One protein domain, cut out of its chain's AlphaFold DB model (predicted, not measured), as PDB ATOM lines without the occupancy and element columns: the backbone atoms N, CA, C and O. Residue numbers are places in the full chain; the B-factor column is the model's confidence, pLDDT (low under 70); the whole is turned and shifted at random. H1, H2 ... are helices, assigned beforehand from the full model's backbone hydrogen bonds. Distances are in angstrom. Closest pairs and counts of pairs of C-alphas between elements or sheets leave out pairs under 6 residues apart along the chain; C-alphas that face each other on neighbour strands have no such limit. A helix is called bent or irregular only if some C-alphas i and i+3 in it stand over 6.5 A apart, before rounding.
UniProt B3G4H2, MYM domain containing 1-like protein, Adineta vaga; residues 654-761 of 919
ATOM      1  N   VAL A 654      50.852 -59.380 -13.985       92.00
ATOM      2  CA  VAL A 654      50.605 -58.070 -14.615       92.00
ATOM      3  C   VAL A 654      49.344 -57.406 -14.043       92.00
ATOM      4  O   VAL A 654      49.381 -56.228 -13.695       92.00
ATOM      5  N   GLN A 655      48.249 -58.150 -13.857       91.00
ATOM      6  CA  GLN A 655      47.010 -57.590 -13.292       91.00
ATOM      7  C   GLN A 655      47.132 -57.296 -11.794       91.00
ATOM      8  O   GLN A 655      46.698 -56.236 -11.352       91.00
ATOM      9  N   GLN A 656      47.812 -58.153 -11.022       91.19
ATOM     10  CA  GLN A 656      48.160 -57.861  -9.626       91.19
ATOM     11  C   GLN A 656      49.000 -56.588  -9.477       91.19
ATOM     12  O   GLN A 656      48.907 -55.916  -8.454       91.19
ATOM     13  N   ARG A 657      49.834 -56.252 -10.467       93.88
ATOM     14  CA  ARG A 657      50.585 -54.992 -10.485       93.88
ATOM     15  C   ARG A 657      49.672 -53.815 -10.833       93.88
ATOM     16  O   ARG A 657      49.636 -52.861 -10.066       93.88
ATOM     17  N   PHE A 658      48.862 -53.900 -11.888       94.00
ATOM     18  CA  PHE A 658      47.916 -52.825 -12.215       94.00
ATOM     19  C   PHE A 658      46.911 -52.509 -11.091       94.00
ATOM     20  O   PHE A 658      46.580 -51.340 -10.913       94.00
ATOM     21  N   ILE A 659      46.486 -53.496 -10.290       93.69
ATOM     22  CA  ILE A 659      45.580 -53.275  -9.144       93.69
ATOM     23  C   ILE A 659      46.107 -52.212  -8.176       93.69
ATOM     24  O   ILE A 659      45.360 -51.319  -7.786       93.69
ATOM     25  N   VAL A 660      47.400 -52.269  -7.842       94.31
ATOM     26  CA  VAL A 660      48.033 -51.364  -6.865       94.31
ATOM     27  C   VAL A 660      48.062 -49.906  -7.345       94.31
ATOM     28  O   VAL A 660      48.182 -48.995  -6.533       94.31
ATOM     29  N   LEU A 661      47.944 -49.669  -8.655       93.56
ATOM     30  CA  LEU A 661      47.936 -48.326  -9.242       93.56
ATOM     31  C   LEU A 661      46.524 -47.840  -9.591       93.56
ATOM     32  O   LEU A 661      46.251 -46.648  -9.470       93.56
ATOM     33  N   PHE A 662      45.648 -48.732 -10.067       92.94
ATOM     34  CA  PHE A 662      44.463 -48.333 -10.833       92.94
ATOM     35  C   PHE A 662      43.126 -48.959 -10.407       92.94
ATOM     36  O   PHE A 662      42.093 -48.576 -10.954       92.94
ATOM     37  N   GLU A 663      43.090 -49.891  -9.453       92.25
ATOM     38  CA  GLU A 663      41.831 -50.513  -9.019       92.25
ATOM     39  C   GLU A 663      41.122 -49.649  -7.955       92.25
ATOM     40  O   GLU A 663      41.672 -49.488  -6.861       92.25
ATOM     41  N   PRO A 664      39.902 -49.122  -8.197       90.94
ATOM     42  CA  PRO A 664      39.246 -48.203  -7.261       90.94
ATOM     43  C   PRO A 664      39.004 -48.816  -5.878       90.94
ATOM     44  O   PRO A 664      39.349 -48.206  -4.869       90.94
ATOM     45  N   ASP A 665      38.497 -50.054  -5.822       89.38
ATOM     46  CA  ASP A 665      38.277 -50.789  -4.565       89.38
ATOM     47  C   ASP A 665      39.583 -50.948  -3.756       89.38
ATOM     48  O   ASP A 665      39.556 -50.906  -2.526       89.38
ATOM     49  N   TYR A 666      40.732 -51.117  -4.425       91.75
ATOM     50  CA  TYR A 666      42.035 -51.251  -3.766       91.75
ATOM     51  C   TYR A 666      42.558 -49.896  -3.270       91.75
ATOM     52  O   TYR A 666      42.991 -49.792  -2.121       91.75
ATOM     53  N   LEU A 667      42.469 -48.851  -4.099       91.81
ATOM     54  CA  LEU A 667      42.870 -47.484  -3.749       91.81
ATOM     55  C   LEU A 667      42.047 -46.933  -2.573       91.81
ATOM     56  O   LEU A 667      42.612 -46.333  -1.663       91.81
ATOM     57  N   ILE A 668      40.735 -47.196  -2.539       89.94
ATOM     58  CA  ILE A 668      39.843 -46.812  -1.430       89.94
ATOM     59  C   ILE A 668      40.228 -47.538  -0.130       89.94
ATOM     60  O   ILE A 668      40.229 -46.921   0.937       89.94
ATOM     61  N   GLN A 669      40.599 -48.823  -0.201       90.06
ATOM     62  CA  GLN A 669      41.070 -49.590   0.963       90.06
ATOM     63  C   GLN A 669      42.422 -49.089   1.497       90.06
ATOM     64  O   GLN A 669      42.621 -49.063   2.709       90.06
ATOM     65  N   HIS A 670      43.321 -48.636   0.617       91.38
ATOM     66  CA  HIS A 670      44.673 -48.173   0.963       91.38
ATOM     67  C   HIS A 670      44.803 -46.637   0.926       91.38
ATOM     68  O   HIS A 670      45.895 -46.103   0.740       91.38
ATOM     69  N   LYS A 671      43.696 -45.899   1.106       89.81
ATOM     70  CA  LYS A 671      43.639 -44.435   0.906       89.81
ATOM     71  C   LYS A 671      44.587 -43.613   1.788       89.81
ATOM     72  O   LYS A 671      44.960 -42.512   1.416       89.81
ATOM     73  N   SER A 672      45.020 -44.160   2.924       89.12
ATOM     74  CA  SER A 672      46.050 -43.589   3.809       89.12
ATOM     75  C   SER A 672      47.491 -43.923   3.386       89.12
ATOM     76  O   SER A 672      48.427 -43.778   4.178       89.12
ATOM     77  N   GLU A 673      47.686 -44.451   2.174       91.31
ATOM     78  CA  GLU A 673      48.991 -44.853   1.636       91.31
ATOM     79  C   GLU A 673      49.297 -44.304   0.239       91.31
ATOM     80  O   GLU A 673      50.471 -44.204  -0.114       91.31
ATOM     81  N   VAL A 674      48.272 -43.948  -0.543       91.81
ATOM     82  CA  VAL A 674      48.392 -43.550  -1.960       91.81
ATOM     83  C   VAL A 674      49.289 -42.319  -2.155       91.81
ATOM     84  O   VAL A 674      50.012 -42.223  -3.147       91.81
ATOM     85  N   ASP A 675      49.283 -41.391  -1.200       92.00
ATOM     86  CA  ASP A 675      50.093 -40.169  -1.208       92.00
ATOM     87  C   ASP A 675      51.558 -40.389  -0.781       92.00
ATOM     88  O   ASP A 675      52.438 -39.629  -1.198       92.00
ATOM     89  N   LYS A 676      51.855 -41.441  -0.003       93.25
ATOM     90  CA  LYS A 676      53.180 -41.686   0.594       93.25
ATOM     91  C   LYS A 676      54.289 -41.742  -0.474       93.25
ATOM     92  O   LYS A 676      54.122 -42.416  -1.499       93.25
ATOM     93  N   PRO A 677      55.458 -41.100  -0.266       90.69
ATOM     94  CA  PRO A 677      56.577 -41.150  -1.212       90.69
ATOM     95  C   PRO A 677      56.951 -42.585  -1.607       90.69
ATOM     96  O   PRO A 677      57.069 -43.458  -0.752       90.69
ATOM     97  N   GLY A 678      57.122 -42.850  -2.906       88.38
ATOM     98  CA  GLY A 678      57.459 -44.192  -3.397       88.38
ATOM     99  C   GLY A 678      56.301 -45.199  -3.488       88.38
ATOM    100  O   GLY A 678      56.513 -46.270  -4.062       88.38
ATOM    101  N   TYR A 679      55.081 -44.884  -3.020       94.75
ATOM    102  CA  TYR A 679      53.890 -45.707  -3.295       94.75
ATOM    103  C   TYR A 679      53.764 -45.983  -4.802       94.75
ATOM    104  O   TYR A 679      53.853 -45.057  -5.610       94.75
ATOM    105  N   GLY A 680      53.594 -47.253  -5.182       93.81
ATOM    106  CA  GLY A 680      53.537 -47.706  -6.578       93.81
ATOM    107  C   GLY A 680      54.886 -47.831  -7.311       93.81
ATOM    108  O   GLY A 680      54.911 -48.361  -8.420       93.81
ATOM    109  N   ARG A 681      56.027 -47.420  -6.733       92.25
ATOM    110  CA  ARG A 681      57.319 -47.401  -7.455       92.25
ATOM    111  C   ARG A 681      57.776 -48.792  -7.910       92.25
ATOM    112  O   ARG A 681      57.941 -49.006  -9.103       92.25
ATOM    113  N   GLN A 682      57.853 -49.767  -6.999       92.38
ATOM    114  CA  GLN A 682      58.188 -51.170  -7.327       92.38
ATOM    115  C   GLN A 682      57.253 -51.790  -8.387       92.38
ATOM    116  O   GLN A 682      57.620 -52.729  -9.091       92.38
ATOM    117  N   VAL A 683      56.030 -51.267  -8.501       94.25
ATOM    118  CA  VAL A 683      55.025 -51.718  -9.464       94.25
ATOM    119  C   VAL A 683      55.346 -51.182 -10.858       94.25
ATOM    120  O   VAL A 683      55.409 -51.959 -11.808       94.25
ATOM    121  N   LEU A 684      55.623 -49.880 -10.973       95.12
ATOM    122  CA  LEU A 684      56.094 -49.260 -12.215       95.12
ATOM    123  C   LEU A 684      57.432 -49.847 -12.680       95.12
ATOM    124  O   LEU A 684      57.649 -49.982 -13.880       95.12
ATOM    125  N   ASP A 685      58.292 -50.262 -11.752       93.00
ATOM    126  CA  ASP A 685      59.588 -50.881 -12.046       93.00
ATOM    127  C   ASP A 685      59.433 -52.268 -12.697       93.00
ATOM    128  O   ASP A 685      60.134 -52.589 -13.656       93.00
ATOM    129  N   PHE A 686      58.452 -53.062 -12.254       94.25
ATOM    130  CA  PHE A 686      58.065 -54.307 -12.927       94.25
ATOM    131  C   PHE A 686      57.429 -54.037 -14.302       94.25
ATOM    132  O   PHE A 686      57.785 -54.672 -15.299       94.25
ATOM    133  N   LEU A 687      56.504 -53.071 -14.377       93.75
ATOM    134  CA  LEU A 687      55.841 -52.699 -15.631       93.75
ATOM    135  C   LEU A 687      56.835 -52.121 -16.654       93.75
ATOM    136  O   LEU A 687      56.648 -52.323 -17.852       93.75
ATOM    137  N   ARG A 688      57.934 -51.492 -16.205       92.31
ATOM    138  CA  ARG A 688      59.020 -51.011 -17.070       92.31
ATOM    139  C   ARG A 688      59.584 -52.144 -17.910       92.31
ATOM    140  O   ARG A 688      59.585 -52.024 -19.126       92.31
ATOM    141  N   ILE A 689      60.014 -53.236 -17.280       90.38
ATOM    142  CA  ILE A 689      60.595 -54.394 -17.980       90.38
ATOM    143  C   ILE A 689      59.581 -54.968 -18.984       90.38
ATOM    144  O   ILE A 689      59.934 -55.303 -20.112       90.38
ATOM    145  N   LYS A 690      58.300 -55.027 -18.597       89.69
ATOM    146  CA  LYS A 690      57.221 -55.576 -19.429       89.69
ATOM    147  C   LYS A 690      56.897 -54.731 -20.670       89.69
ATOM    148  O   LYS A 690      56.596 -55.306 -21.714       89.69
ATOM    149  N   TYR A 691      56.951 -53.400 -20.569       89.38
ATOM    150  CA  TYR A 691      56.539 -52.473 -21.634       89.38
ATOM    151  C   TYR A 691      57.692 -51.643 -22.239       89.38
ATOM    152  O   TYR A 691      57.435 -50.767 -23.056       89.38
ATOM    153  N   GLN A 692      58.961 -51.934 -21.919       84.00
ATOM    154  CA  GLN A 692      60.144 -51.185 -22.399       84.00
ATOM    155  C   GLN A 692      60.289 -51.077 -23.928       84.00
ATOM    156  O   GLN A 692      60.997 -50.198 -24.412       84.00
ATOM    157  N   HIS A 693      59.657 -51.980 -24.683       81.12
ATOM    158  CA  HIS A 693      59.688 -52.002 -26.149       81.12
ATOM    159  C   HIS A 693      58.452 -51.355 -26.795       81.12
ATOM    160  O   HIS A 693      58.345 -51.365 -28.016       81.12
ATOM    161  N   LEU A 694      57.517 -50.810 -26.006       82.44
ATOM    162  CA  LEU A 694      56.325 -50.131 -26.511       82.44
ATOM    163  C   LEU A 694      56.712 -48.698 -26.941       82.44
ATOM    164  O   LEU A 694      56.949 -47.867 -26.062       82.44
ATOM    165  N   PRO A 695      56.798 -48.365 -28.249       72.62
ATOM    166  CA  PRO A 695      57.538 -47.177 -28.706       72.62
ATOM    167  C   PRO A 695      56.973 -45.836 -28.223       72.62
ATOM    168  O   PRO A 695      57.663 -44.819 -28.216       72.62
ATOM    169  N   GLU A 696      55.700 -45.824 -27.836       75.31
ATOM    170  CA  GLU A 696      54.945 -44.612 -27.526       75.31
ATOM    171  C   GLU A 696      54.941 -44.246 -26.024       75.31
ATOM    172  O   GLU A 696      54.431 -43.177 -25.653       75.31
ATOM    173  N   LEU A 697      55.510 -45.117 -25.174       83.75
ATOM    174  CA  LEU A 697      55.415 -45.096 -23.711       83.75
ATOM    175  C   LEU A 697      56.788 -44.927 -23.034       83.75
ATOM    176  O   LEU A 697      57.606 -45.844 -23.003       83.75
ATOM    177  N   ASN A 698      57.024 -43.775 -22.401       88.56
ATOM    178  CA  ASN A 698      58.234 -43.541 -21.613       88.56
ATOM    179  C   ASN A 698      58.032 -43.960 -20.144       88.56
ATOM    180  O   ASN A 698      57.476 -43.220 -19.331       88.56
ATOM    181  N   MET A 699      58.541 -45.143 -19.798       89.56
ATOM    182  CA  MET A 699      58.421 -45.735 -18.459       89.56
ATOM    183  C   MET A 699      59.231 -45.034 -17.353       89.56
ATOM    184  O   MET A 699      58.863 -45.152 -16.184       89.56
ATOM    185  N   ASP A 700      60.296 -44.291 -17.675       88.81
ATOM    186  CA  ASP A 700      60.970 -43.438 -16.681       88.81
ATOM    187  C   ASP A 700      60.117 -42.211 -16.355       88.81
ATOM    188  O   ASP A 700      59.945 -41.856 -15.188       88.81
ATOM    189  N   GLN A 701      59.496 -41.623 -17.379       91.94
ATOM    190  CA  GLN A 701      58.558 -40.525 -17.203       91.94
ATOM    191  C   GLN A 701      57.307 -40.973 -16.419       91.94
ATOM    192  O   GLN A 701      56.877 -40.235 -15.537       91.94
ATOM    193  N   CYS A 702      56.790 -42.200 -16.613       92.06
ATOM    194  CA  CYS A 702      55.687 -42.756 -15.803       92.06
ATOM    195  C   CYS A 702      55.907 -42.622 -14.287       92.06
ATOM    196  O   CYS A 702      54.961 -42.317 -13.564       92.06
ATOM    197  N   ARG A 703      57.138 -42.835 -13.790       91.62
ATOM    198  CA  ARG A 703      57.469 -42.672 -12.360       91.62
ATOM    199  C   ARG A 703      57.279 -41.220 -11.905       91.62
ATOM    200  O   ARG A 703      56.672 -40.981 -10.866       91.62
ATOM    201  N   ILE A 704      57.774 -40.263 -12.691       93.06
ATOM    202  CA  ILE A 704      57.707 -38.821 -12.399       93.06
ATOM    203  C   ILE A 704      56.259 -38.316 -12.466       93.06
ATOM    204  O   ILE A 704      55.841 -37.503 -11.642       93.06
ATOM    205  N   GLU A 705      55.486 -38.809 -13.432       94.31
ATOM    206  CA  GLU A 705      54.064 -38.503 -13.584       94.31
ATOM    207  C   GLU A 705      53.233 -39.083 -12.434       94.31
ATOM    208  O   GLU A 705      52.413 -38.375 -11.853       94.31
ATOM    209  N   TRP A 706      53.471 -40.340 -12.050       95.38
ATOM    210  CA  TRP A 706      52.744 -41.008 -10.970       95.38
ATOM    211  C   TRP A 706      52.971 -40.360  -9.599       95.38
ATOM    212  O   TRP A 706      52.002 -40.096  -8.888       95.38
ATOM    213  N   GLU A 707      54.222 -40.043  -9.236       93.44
ATOM    214  CA  GLU A 707      54.543 -39.393  -7.950       93.44
ATOM    215  C   GLU A 707      53.856 -38.017  -7.807       93.44
ATOM    216  O   GLU A 707      53.565 -37.603  -6.687       93.44
ATOM    217  N   LYS A 708      53.527 -37.344  -8.924       92.31
ATOM    218  CA  LYS A 708      52.685 -36.134  -8.952       92.31
ATOM    219  C   LYS A 708      51.184 -36.456  -8.923       92.31
ATOM    220  O   LYS A 708      50.453 -35.898  -8.109       92.31
ATOM    221  N   MET A 709      50.715 -37.349  -9.801       93.00
ATOM    222  CA  MET A 709      49.283 -37.617 -10.013       93.00
ATOM    223  C   MET A 709      48.612 -38.188  -8.762       93.00
ATOM    224  O   MET A 709      47.471 -37.842  -8.449       93.00
ATOM    225  N   LYS A 710      49.328 -39.050  -8.032       93.50
ATOM    226  CA  LYS A 710      48.788 -39.779  -6.882       93.50
ATOM    227  C   LYS A 710      48.366 -38.879  -5.714       93.50
ATOM    228  O   LYS A 710      47.522 -39.283  -4.924       93.50
ATOM    229  N   VAL A 711      48.894 -37.653  -5.622       91.50
ATOM    230  CA  VAL A 711      48.494 -36.675  -4.594       91.50
ATOM    231  C   VAL A 711      47.050 -36.221  -4.832       91.50
ATOM    232  O   VAL A 711      46.206 -36.377  -3.954       91.50
ATOM    233  N   SER A 712      46.730 -35.769  -6.051       91.69
ATOM    234  CA  SER A 712      45.348 -35.435  -6.435       91.69
ATOM    235  C   SER A 712      44.436 -36.667  -6.498       91.69
ATOM    236  O   SER A 712      43.238 -36.550  -6.263       91.69
ATOM    237  N   LEU A 713      44.976 -37.859  -6.783       92.44
ATOM    238  CA  LEU A 713      44.216 -39.112  -6.700       92.44
ATOM    239  C   LEU A 713      43.833 -39.452  -5.250       92.44
ATOM    240  O   LEU A 713      42.699 -39.849  -5.007       92.44
ATOM    241  N   SER A 714      44.746 -39.264  -4.291       92.50
ATOM    242  CA  SER A 714      44.478 -39.459  -2.860       92.50
ATOM    243  C   SER A 714      43.395 -38.493  -2.368       92.50
ATOM    244  O   SER A 714      42.406 -38.926  -1.780       92.50
ATOM    245  N   GLU A 715      43.502 -37.206  -2.711       91.31
ATOM    246  CA  GLU A 715      42.462 -36.196  -2.458       91.31
ATOM    247  C   GLU A 715      41.096 -36.621  -3.031       91.31
ATOM    248  O   GLU A 715      40.084 -36.609  -2.327       91.31
ATOM    249  N   PHE A 716      41.063 -37.071  -4.290       91.19
ATOM    250  CA  PHE A 716      39.840 -37.551  -4.934       91.19
ATOM    251  C   PHE A 716      39.245 -38.788  -4.238       91.19
ATOM    252  O   PHE A 716      38.030 -38.846  -4.055       91.19
ATOM    253  N   VAL A 717      40.074 -39.750  -3.816       90.31
ATOM    254  CA  VAL A 717      39.671 -40.993  -3.120       90.31
ATOM    255  C   VAL A 717      39.211 -40.741  -1.678       90.31
ATOM    256  O   VAL A 717      38.321 -41.431  -1.177       90.31
ATOM    257  N   LEU A 718      39.785 -39.753  -0.988       87.50
ATOM    258  CA  LEU A 718      39.341 -39.347   0.349       87.50
ATOM    259  C   LEU A 718      37.937 -38.728   0.305       87.50
ATOM    260  O   LEU A 718      37.108 -39.037   1.168       87.50
ATOM    261  N   ASN A 719      37.673 -37.913  -0.721       84.00
ATOM    262  CA  ASN A 719      36.410 -37.203  -0.919       84.00
ATOM    263  C   ASN A 719      35.306 -38.081  -1.547       84.00
ATOM    264  O   ASN A 719      34.151 -37.987  -1.139       84.00
ATOM    265  N   ASN A 720      35.638 -38.968  -2.494       74.50
ATOM    266  CA  ASN A 720      34.674 -39.831  -3.189       74.50
ATOM    267  C   ASN A 720      34.724 -41.266  -2.649       74.50
ATOM    268  O   ASN A 720      35.450 -42.117  -3.160       74.50
ATOM    269  N   GLN A 721      33.921 -41.544  -1.618       66.31
ATOM    270  CA  GLN A 721      33.847 -42.871  -0.981       66.31
ATOM    271  C   GLN A 721      32.728 -43.766  -1.549       66.31
ATOM    272  O   GLN A 721      32.511 -44.877  -1.065       66.31
ATOM    273  N   GLU A 722      32.017 -43.305  -2.583       65.44
ATOM    274  CA  GLU A 722      31.002 -44.096  -3.281       65.44
ATOM    275  C   GLU A 722      31.629 -45.204  -4.137       65.44
ATOM    276  O   GLU A 722      32.576 -44.965  -4.896       65.44
ATOM    277  N   LYS A 723      31.043 -46.407  -4.079       63.97
ATOM    278  CA  LYS A 723      31.435 -47.556  -4.907       63.97
ATOM    279  C   LYS A 723      31.105 -47.328  -6.383       63.97
ATOM    280  O   LYS A 723      30.073 -47.762  -6.889       63.97
ATOM    281  N   ASN A 724      32.018 -46.658  -7.068       66.31
ATOM    282  CA  ASN A 724      31.987 -46.474  -8.508       66.31
ATOM    283  C   ASN A 724      32.530 -47.702  -9.248       66.31
ATOM    284  O   ASN A 724      33.443 -48.379  -8.780       66.31
ATOM    285  N   SER A 725      31.992 -47.953 -10.443       75.88
ATOM    286  CA  SER A 725      32.558 -48.939 -11.367       75.88
ATOM    287  C   SER A 725      33.969 -48.531 -11.810       75.88
ATOM    288  O   SER A 725      34.311 -47.345 -11.815       75.88
ATOM    289  N   ARG A 726      34.774 -49.499 -12.262       81.25
ATOM    290  CA  ARG A 726      36.117 -49.244 -12.806       81.25
ATOM    291  C   ARG A 726      36.082 -48.256 -13.984       81.25
ATOM    292  O   ARG A 726      36.941 -47.376 -14.048       81.25
ATOM    293  N   ARG A 727      35.062 -48.331 -14.853       73.88
ATOM    294  CA  ARG A 727      34.772 -47.312 -15.887       73.88
ATOM    295  C   ARG A 727      34.449 -45.928 -15.304       73.88
ATOM    296  O   ARG A 727      35.090 -44.954 -15.694       73.88
ATOM    297  N   THR A 728      33.477 -45.814 -14.394       83.00
ATOM    298  CA  THR A 728      33.004 -44.496 -13.918       83.00
ATOM    299  C   THR A 728      33.998 -43.788 -13.004       83.00
ATOM    300  O   THR A 728      34.136 -42.575 -13.117       83.00
ATOM    301  N   PHE A 729      34.741 -44.508 -12.156       89.50
ATOM    302  CA  PHE A 729      35.724 -43.909 -11.247       89.50
ATOM    303  C   PHE A 729      36.783 -43.089 -11.998       89.50
ATOM    304  O   PHE A 729      36.981 -41.911 -11.704       89.50
ATOM    305  N   TRP A 730      37.430 -43.686 -13.006       88.31
ATOM    306  CA  TRP A 730      38.499 -43.016 -13.751       88.31
ATOM    307  C   TRP A 730      37.984 -41.889 -14.640       88.31
ATOM    308  O   TRP A 730      38.630 -40.845 -14.725       88.31
ATOM    309  N   LYS A 731      36.787 -42.042 -15.218       86.38
ATOM    310  CA  LYS A 731      36.102 -40.956 -15.923       86.38
ATOM    311  C   LYS A 731      35.867 -39.756 -15.001       86.38
ATOM    312  O   LYS A 731      36.208 -38.636 -15.370       86.38
ATOM    313  N   SER A 732      35.338 -39.988 -13.798       88.69
ATOM    314  CA  SER A 732      35.065 -38.936 -12.811       88.69
ATOM    315  C   SER A 732      36.341 -38.275 -12.284       88.69
ATOM    316  O   SER A 732      36.367 -37.055 -12.163       88.69
ATOM    317  N   PHE A 733      37.418 -39.033 -12.040       89.25
ATOM    318  CA  PHE A 733      38.718 -38.463 -11.659       89.25
ATOM    319  C   PHE A 733      39.282 -37.541 -12.750       89.25
ATOM    320  O   PHE A 733      39.692 -36.417 -12.460       89.25
ATOM    321  N   ILE A 734      39.261 -37.988 -14.011       86.19
ATOM    322  CA  ILE A 734      39.758 -37.195 -15.143       86.19
ATOM    323  C   ILE A 734      38.900 -35.935 -15.331       86.19
ATOM    324  O   ILE A 734      39.453 -34.841 -15.375       86.19
ATOM    325  N   LEU A 735      37.568 -36.058 -15.356       85.94
ATOM    326  CA  LEU A 735      36.654 -34.918 -15.524       85.94
ATOM    327  C   LEU A 735      36.672 -33.934 -14.340       85.94
ATOM    328  O   LEU A 735      36.361 -32.761 -14.526       85.94
ATOM    329  N   TRP A 736      37.045 -34.380 -13.138       87.94
ATOM    330  CA  TRP A 736      37.299 -33.499 -11.995       87.94
ATOM    331  C   TRP A 736      38.626 -32.742 -12.137       87.94
ATOM    332  O   TRP A 736      38.701 -31.561 -11.797       87.94
ATOM    333  N   LYS A 737      39.678 -33.399 -12.648       85.25
ATOM    334  CA  LYS A 737      41.033 -32.833 -12.684       85.25
ATOM    335  C   LYS A 737      41.342 -32.004 -13.938       85.25
ATOM    336  O   LYS A 737      42.055 -31.010 -13.821       85.25
ATOM    337  N   GLU A 738      40.802 -32.367 -15.100       82.62
ATOM    338  CA  GLU A 738      41.015 -31.687 -16.392       82.62
ATOM    339  C   GLU A 738      40.652 -30.179 -16.351       82.62
ATOM    340  O   GLU A 738      41.493 -29.370 -16.745       82.62
ATOM    341  N   PRO A 739      39.511 -29.729 -15.777       82.62
ATOM    342  CA  PRO A 739      39.186 -28.298 -15.686       82.62
ATOM    343  C   PRO A 739      40.086 -27.501 -14.725       82.62
ATOM    344  O   PRO A 739      40.099 -26.271 -14.767       82.62
ATOM    345  N   LEU A 740      40.816 -28.188 -13.841       84.06
ATOM    346  CA  LEU A 740      41.744 -27.601 -12.866       84.06
ATOM    347  C   LEU A 740      43.195 -27.571 -13.378       84.06
ATOM    348  O   LEU A 740      44.076 -27.049 -12.694       84.06
ATOM    349  N   ASP A 741      43.472 -28.187 -14.527       79.62
ATOM    350  CA  ASP A 741      44.806 -28.348 -15.102       79.62
ATOM    351  C   ASP A 741      44.684 -28.528 -16.624       79.62
ATOM    352  O   ASP A 741      44.625 -29.644 -17.137       79.62
ATOM    353  N   ASN A 742      44.673 -27.411 -17.362       75.19
ATOM    354  CA  ASN A 742      44.572 -27.402 -18.830       75.19
ATOM    355  C   ASN A 742      45.708 -28.174 -19.540       75.19
ATOM    356  O   ASN A 742      45.615 -28.414 -20.742       75.19
ATOM    357  N   CYS A 743      46.775 -28.544 -18.824       79.75
ATOM    358  CA  CYS A 743      47.899 -29.323 -19.337       79.75
ATOM    359  C   CYS A 743      47.865 -30.792 -18.874       79.75
ATOM    360  O   CYS A 743      48.785 -31.542 -19.199       79.75
ATOM    361  N   PHE A 744      46.830 -31.230 -18.143       81.94
ATOM    362  CA  PHE A 744      46.728 -32.553 -17.510       81.94
ATOM    363  C   PHE A 744      47.091 -33.708 -18.460       81.94
ATOM    364  O   PHE A 744      47.927 -34.549 -18.134       81.94
ATOM    365  N   HIS A 745      46.533 -33.730 -19.672       78.75
ATOM    366  CA  HIS A 745      46.789 -34.802 -20.640       78.75
ATOM    367  C   HIS A 745      48.205 -34.804 -21.237       78.75
ATOM    368  O   HIS A 745      48.694 -35.869 -21.615       78.75
ATOM    369  N   GLU A 746      48.885 -33.656 -21.295       80.00
ATOM    370  CA  GLU A 746      50.299 -33.588 -21.688       80.00
ATOM    371  C   GLU A 746      51.215 -33.938 -20.502       80.00
ATOM    372  O   GLU A 746      52.183 -34.679 -20.664       80.00
ATOM    373  N   GLN A 747      50.881 -33.465 -19.294       84.44
ATOM    374  CA  GLN A 747      51.663 -33.678 -18.074       84.44
ATOM    375  C   GLN A 747      51.636 -35.130 -17.575       84.44
ATOM    376  O   GLN A 747      52.612 -35.561 -16.967       84.44
ATOM    377  N   TYR A 748      50.548 -35.866 -17.811       87.50
ATOM    378  CA  TYR A 748      50.341 -37.240 -17.329       87.50
ATOM    379  C   TYR A 748      50.224 -38.264 -18.476       87.50
ATOM    380  O   TYR A 748      49.611 -39.320 -18.318       87.50
ATOM    381  N   LYS A 749      50.784 -37.954 -19.656       85.50
ATOM    382  CA  LYS A 749      50.637 -38.755 -20.886       85.50
ATOM    383  C   LYS A 749      50.964 -40.241 -20.680       85.50
ATOM    384  O   LYS A 749      50.218 -41.108 -21.129       85.50
ATOM    385  N   ASN A 750      52.094 -40.550 -20.050       88.50
ATOM    386  CA  ASN A 750      52.647 -41.903 -19.993       88.50
ATOM    387  C   ASN A 750      51.937 -42.764 -18.931       88.50
ATOM    388  O   ASN A 750      51.640 -43.934 -19.177       88.50
ATOM    389  N   ILE A 751      51.562 -42.180 -17.790       91.12
ATOM    390  CA  ILE A 751      50.754 -42.865 -16.775       91.12
ATOM    391  C   ILE A 751      49.297 -43.055 -17.229       91.12
ATOM    392  O   ILE A 751      48.708 -44.098 -16.946       91.12
ATOM    393  N   LEU A 752      48.740 -42.125 -18.018       88.12
ATOM    394  CA  LEU A 752      47.421 -42.285 -18.646       88.12
ATOM    395  C   LEU A 752      47.414 -43.365 -19.748       88.12
ATOM    396  O   LEU A 752      46.398 -44.033 -19.926       88.12
ATOM    397  N   ILE A 753      48.538 -43.603 -20.438       86.81
ATOM    398  CA  ILE A 753      48.703 -44.770 -21.328       86.81
ATOM    399  C   ILE A 753      48.668 -46.079 -20.523       86.81
ATOM    400  O   ILE A 753      47.934 -46.997 -20.879       86.81
ATOM    401  N   LEU A 754      49.404 -46.180 -19.411       90.12
ATOM    402  CA  LEU A 754      49.337 -47.374 -18.552       90.12
ATOM    403  C   LEU A 754      47.925 -47.603 -17.988       90.12
ATOM    404  O   LEU A 754      47.473 -48.748 -17.913       90.12
ATOM    405  N   LEU A 755      47.212 -46.528 -17.640       90.12
ATOM    406  CA  LEU A 755      45.813 -46.592 -17.226       90.12
ATOM    407  C   LEU A 755      44.911 -47.107 -18.357       90.12
ATOM    408  O   LEU A 755      44.087 -47.987 -18.112       90.12
ATOM    409  N   SER A 756      45.066 -46.619 -19.594       87.44
ATOM    410  CA  SER A 756      44.256 -47.097 -20.723       87.44
ATOM    411  C   SER A 756      44.499 -48.586 -20.990       87.44
ATOM    412  O   SER A 756      43.531 -49.335 -21.119       87.44
ATOM    413  N   ILE A 757      45.757 -49.047 -20.928       89.38
ATOM    414  CA  ILE A 757      46.138 -50.467 -21.026       89.38
ATOM    415  C   ILE A 757      45.473 -51.310 -19.925       89.38
ATOM    416  O   ILE A 757      45.041 -52.431 -20.196       89.38
ATOM    417  N   TYR A 758      45.324 -50.799 -18.700       91.12
ATOM    418  CA  TYR A 758      44.560 -51.487 -17.653       91.12
ATOM    419  C   TYR A 758      43.046 -51.496 -17.932       91.12
ATOM    420  O   TYR A 758      42.405 -52.545 -17.821       91.12
ATOM    421  N   LEU A 759      42.457 -50.365 -18.328       88.88
ATOM    422  CA  LEU A 759      41.006 -50.228 -18.515       88.88
ATOM    423  C   LEU A 759      40.468 -50.993 -19.739       88.88
ATOM    424  O   LEU A 759      39.313 -51.426 -19.730       88.88
ATOM    425  N   ILE A 760      41.290 -51.239 -20.762       89.44
ATOM    426  CA  ILE A 760      40.937 -52.116 -21.896       89.44
ATOM    427  C   ILE A 760      41.096 -53.617 -21.595       89.44
ATOM    428  O   ILE A 760      40.768 -54.442 -22.448       89.44
ATOM    429  N   SER A 761      41.565 -54.006 -20.404       90.19
ATOM    430  CA  SER A 761      41.631 -55.421 -20.028       90.19
ATOM    431  C   SER A 761      40.229 -55.983 -19.742       90.19
ATOM    432  O   SER A 761      39.509 -55.515 -18.850       90.19
TER     433      SER A 761
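AT A GLANCE: This is residues 654 to 761 of the 919 residues of the protein "MYM domain containing 1-like protein" of Adineta vaga (UniProt B3G4H2). A long kinked helix, H4, runs along the longest axis of a body of crossed helices: H3 and H7 cross its first part, H2 meets its last turns, and H1, on the far side from H4, joins H2, H3 and H7. From the region where H4 ends, H5, the short H6 and H7 make an arch that turns back to the body, and residues 738 to 743 stick out at its bend. The printed part has 108 residues, with seven named helices in the order H1 to H7 and no named strand; the class is all helix. It is compact, with a radius of gyration of the C-alphas of 13.0 A, and its rounded outline spans 37 by 30 by 28 A.

IN THESE COORDINATES: H1, residues 654 to 662, begins with C-alpha 654 at (50.605, -58.070, -14.615) and is 12.1 A long. H2 is residues 664 to 669, and H3 is residues 681 to 691, 15.1 A long. H4, residues 699 to 719, is the longest at 29.4 A, from C-alpha 699 at (58.421, -45.735, -18.459). H5, residues 726 to 740, is 22.4 A long and only just irregular, with C-alphas 736 and 739 6.7 A apart. H6 is residues 744 to 747, and H7, residues 749 to 759, is 15.2 A long and ends with C-alpha 759 at (41.006, -50.228, -18.515).

HOW THE PARTS SIT: H1 and H2 touch only at the corner, closest at the C-alphas of Ile 659 and Tyr 666, 6.8 A apart. H1 touches H3 at a steep tilt of 49 degrees, closest at the C-alphas of Arg 657 and Val 683, 5.6 A. H1 also touches H7, closest at the C-alphas of Phe 658 and Tyr 758, 6.5 A. H1 and H4 are apart. H4 has a kink of 43 degrees near residue 708; it is neither bent nor irregular, but only just, with C-alphas 708 and 711 6.1 A apart. With residues 699 to 703 alone H4 touches H3, closest at the C-alphas of Arg 688 and Met 699, 5.5 A. With residues 699 to 706 alone it touches H7 at a steep tilt of 67 degrees, the C-alphas of Cys 702 and Ile 751 being 5.0 A apart. With residues 717 to 718 alone it only just touches H2, with 3 pairs of C-alphas within 8 A, the closest those of Ile 668 and Val 717, 6.1 A. H5 is close to but not clearly touching H7, at a shallow tilt of 22 degrees, opposite ways; their closest C-alphas, of Arg 727 and Leu 759, are 7.4 A apart. H5 and H6 only just touch, only at the corner, with 3 pairs of C-alphas within 8 A, the closest those of Glu 738 and Phe 744, 5.9 A. Each O i to N i+4 pair is within hydrogen-bond range in H2 and H7, against 3 of 5 in H1, 6 of 7 in H3, 12 of 17 in H4 and 8 of 11 in H5; H6 is too short for such a pair.

THE WHOLE: The C-alphas farthest apart, of His 693 and Glu 722, are 37.5 A from each other. The printed part has no cut, and the link from H2 to H3, 11 residues, is long. Mean pLDDT of the printed part is 87.7, and residues 721 to 724, between H4 and H5, are under 70.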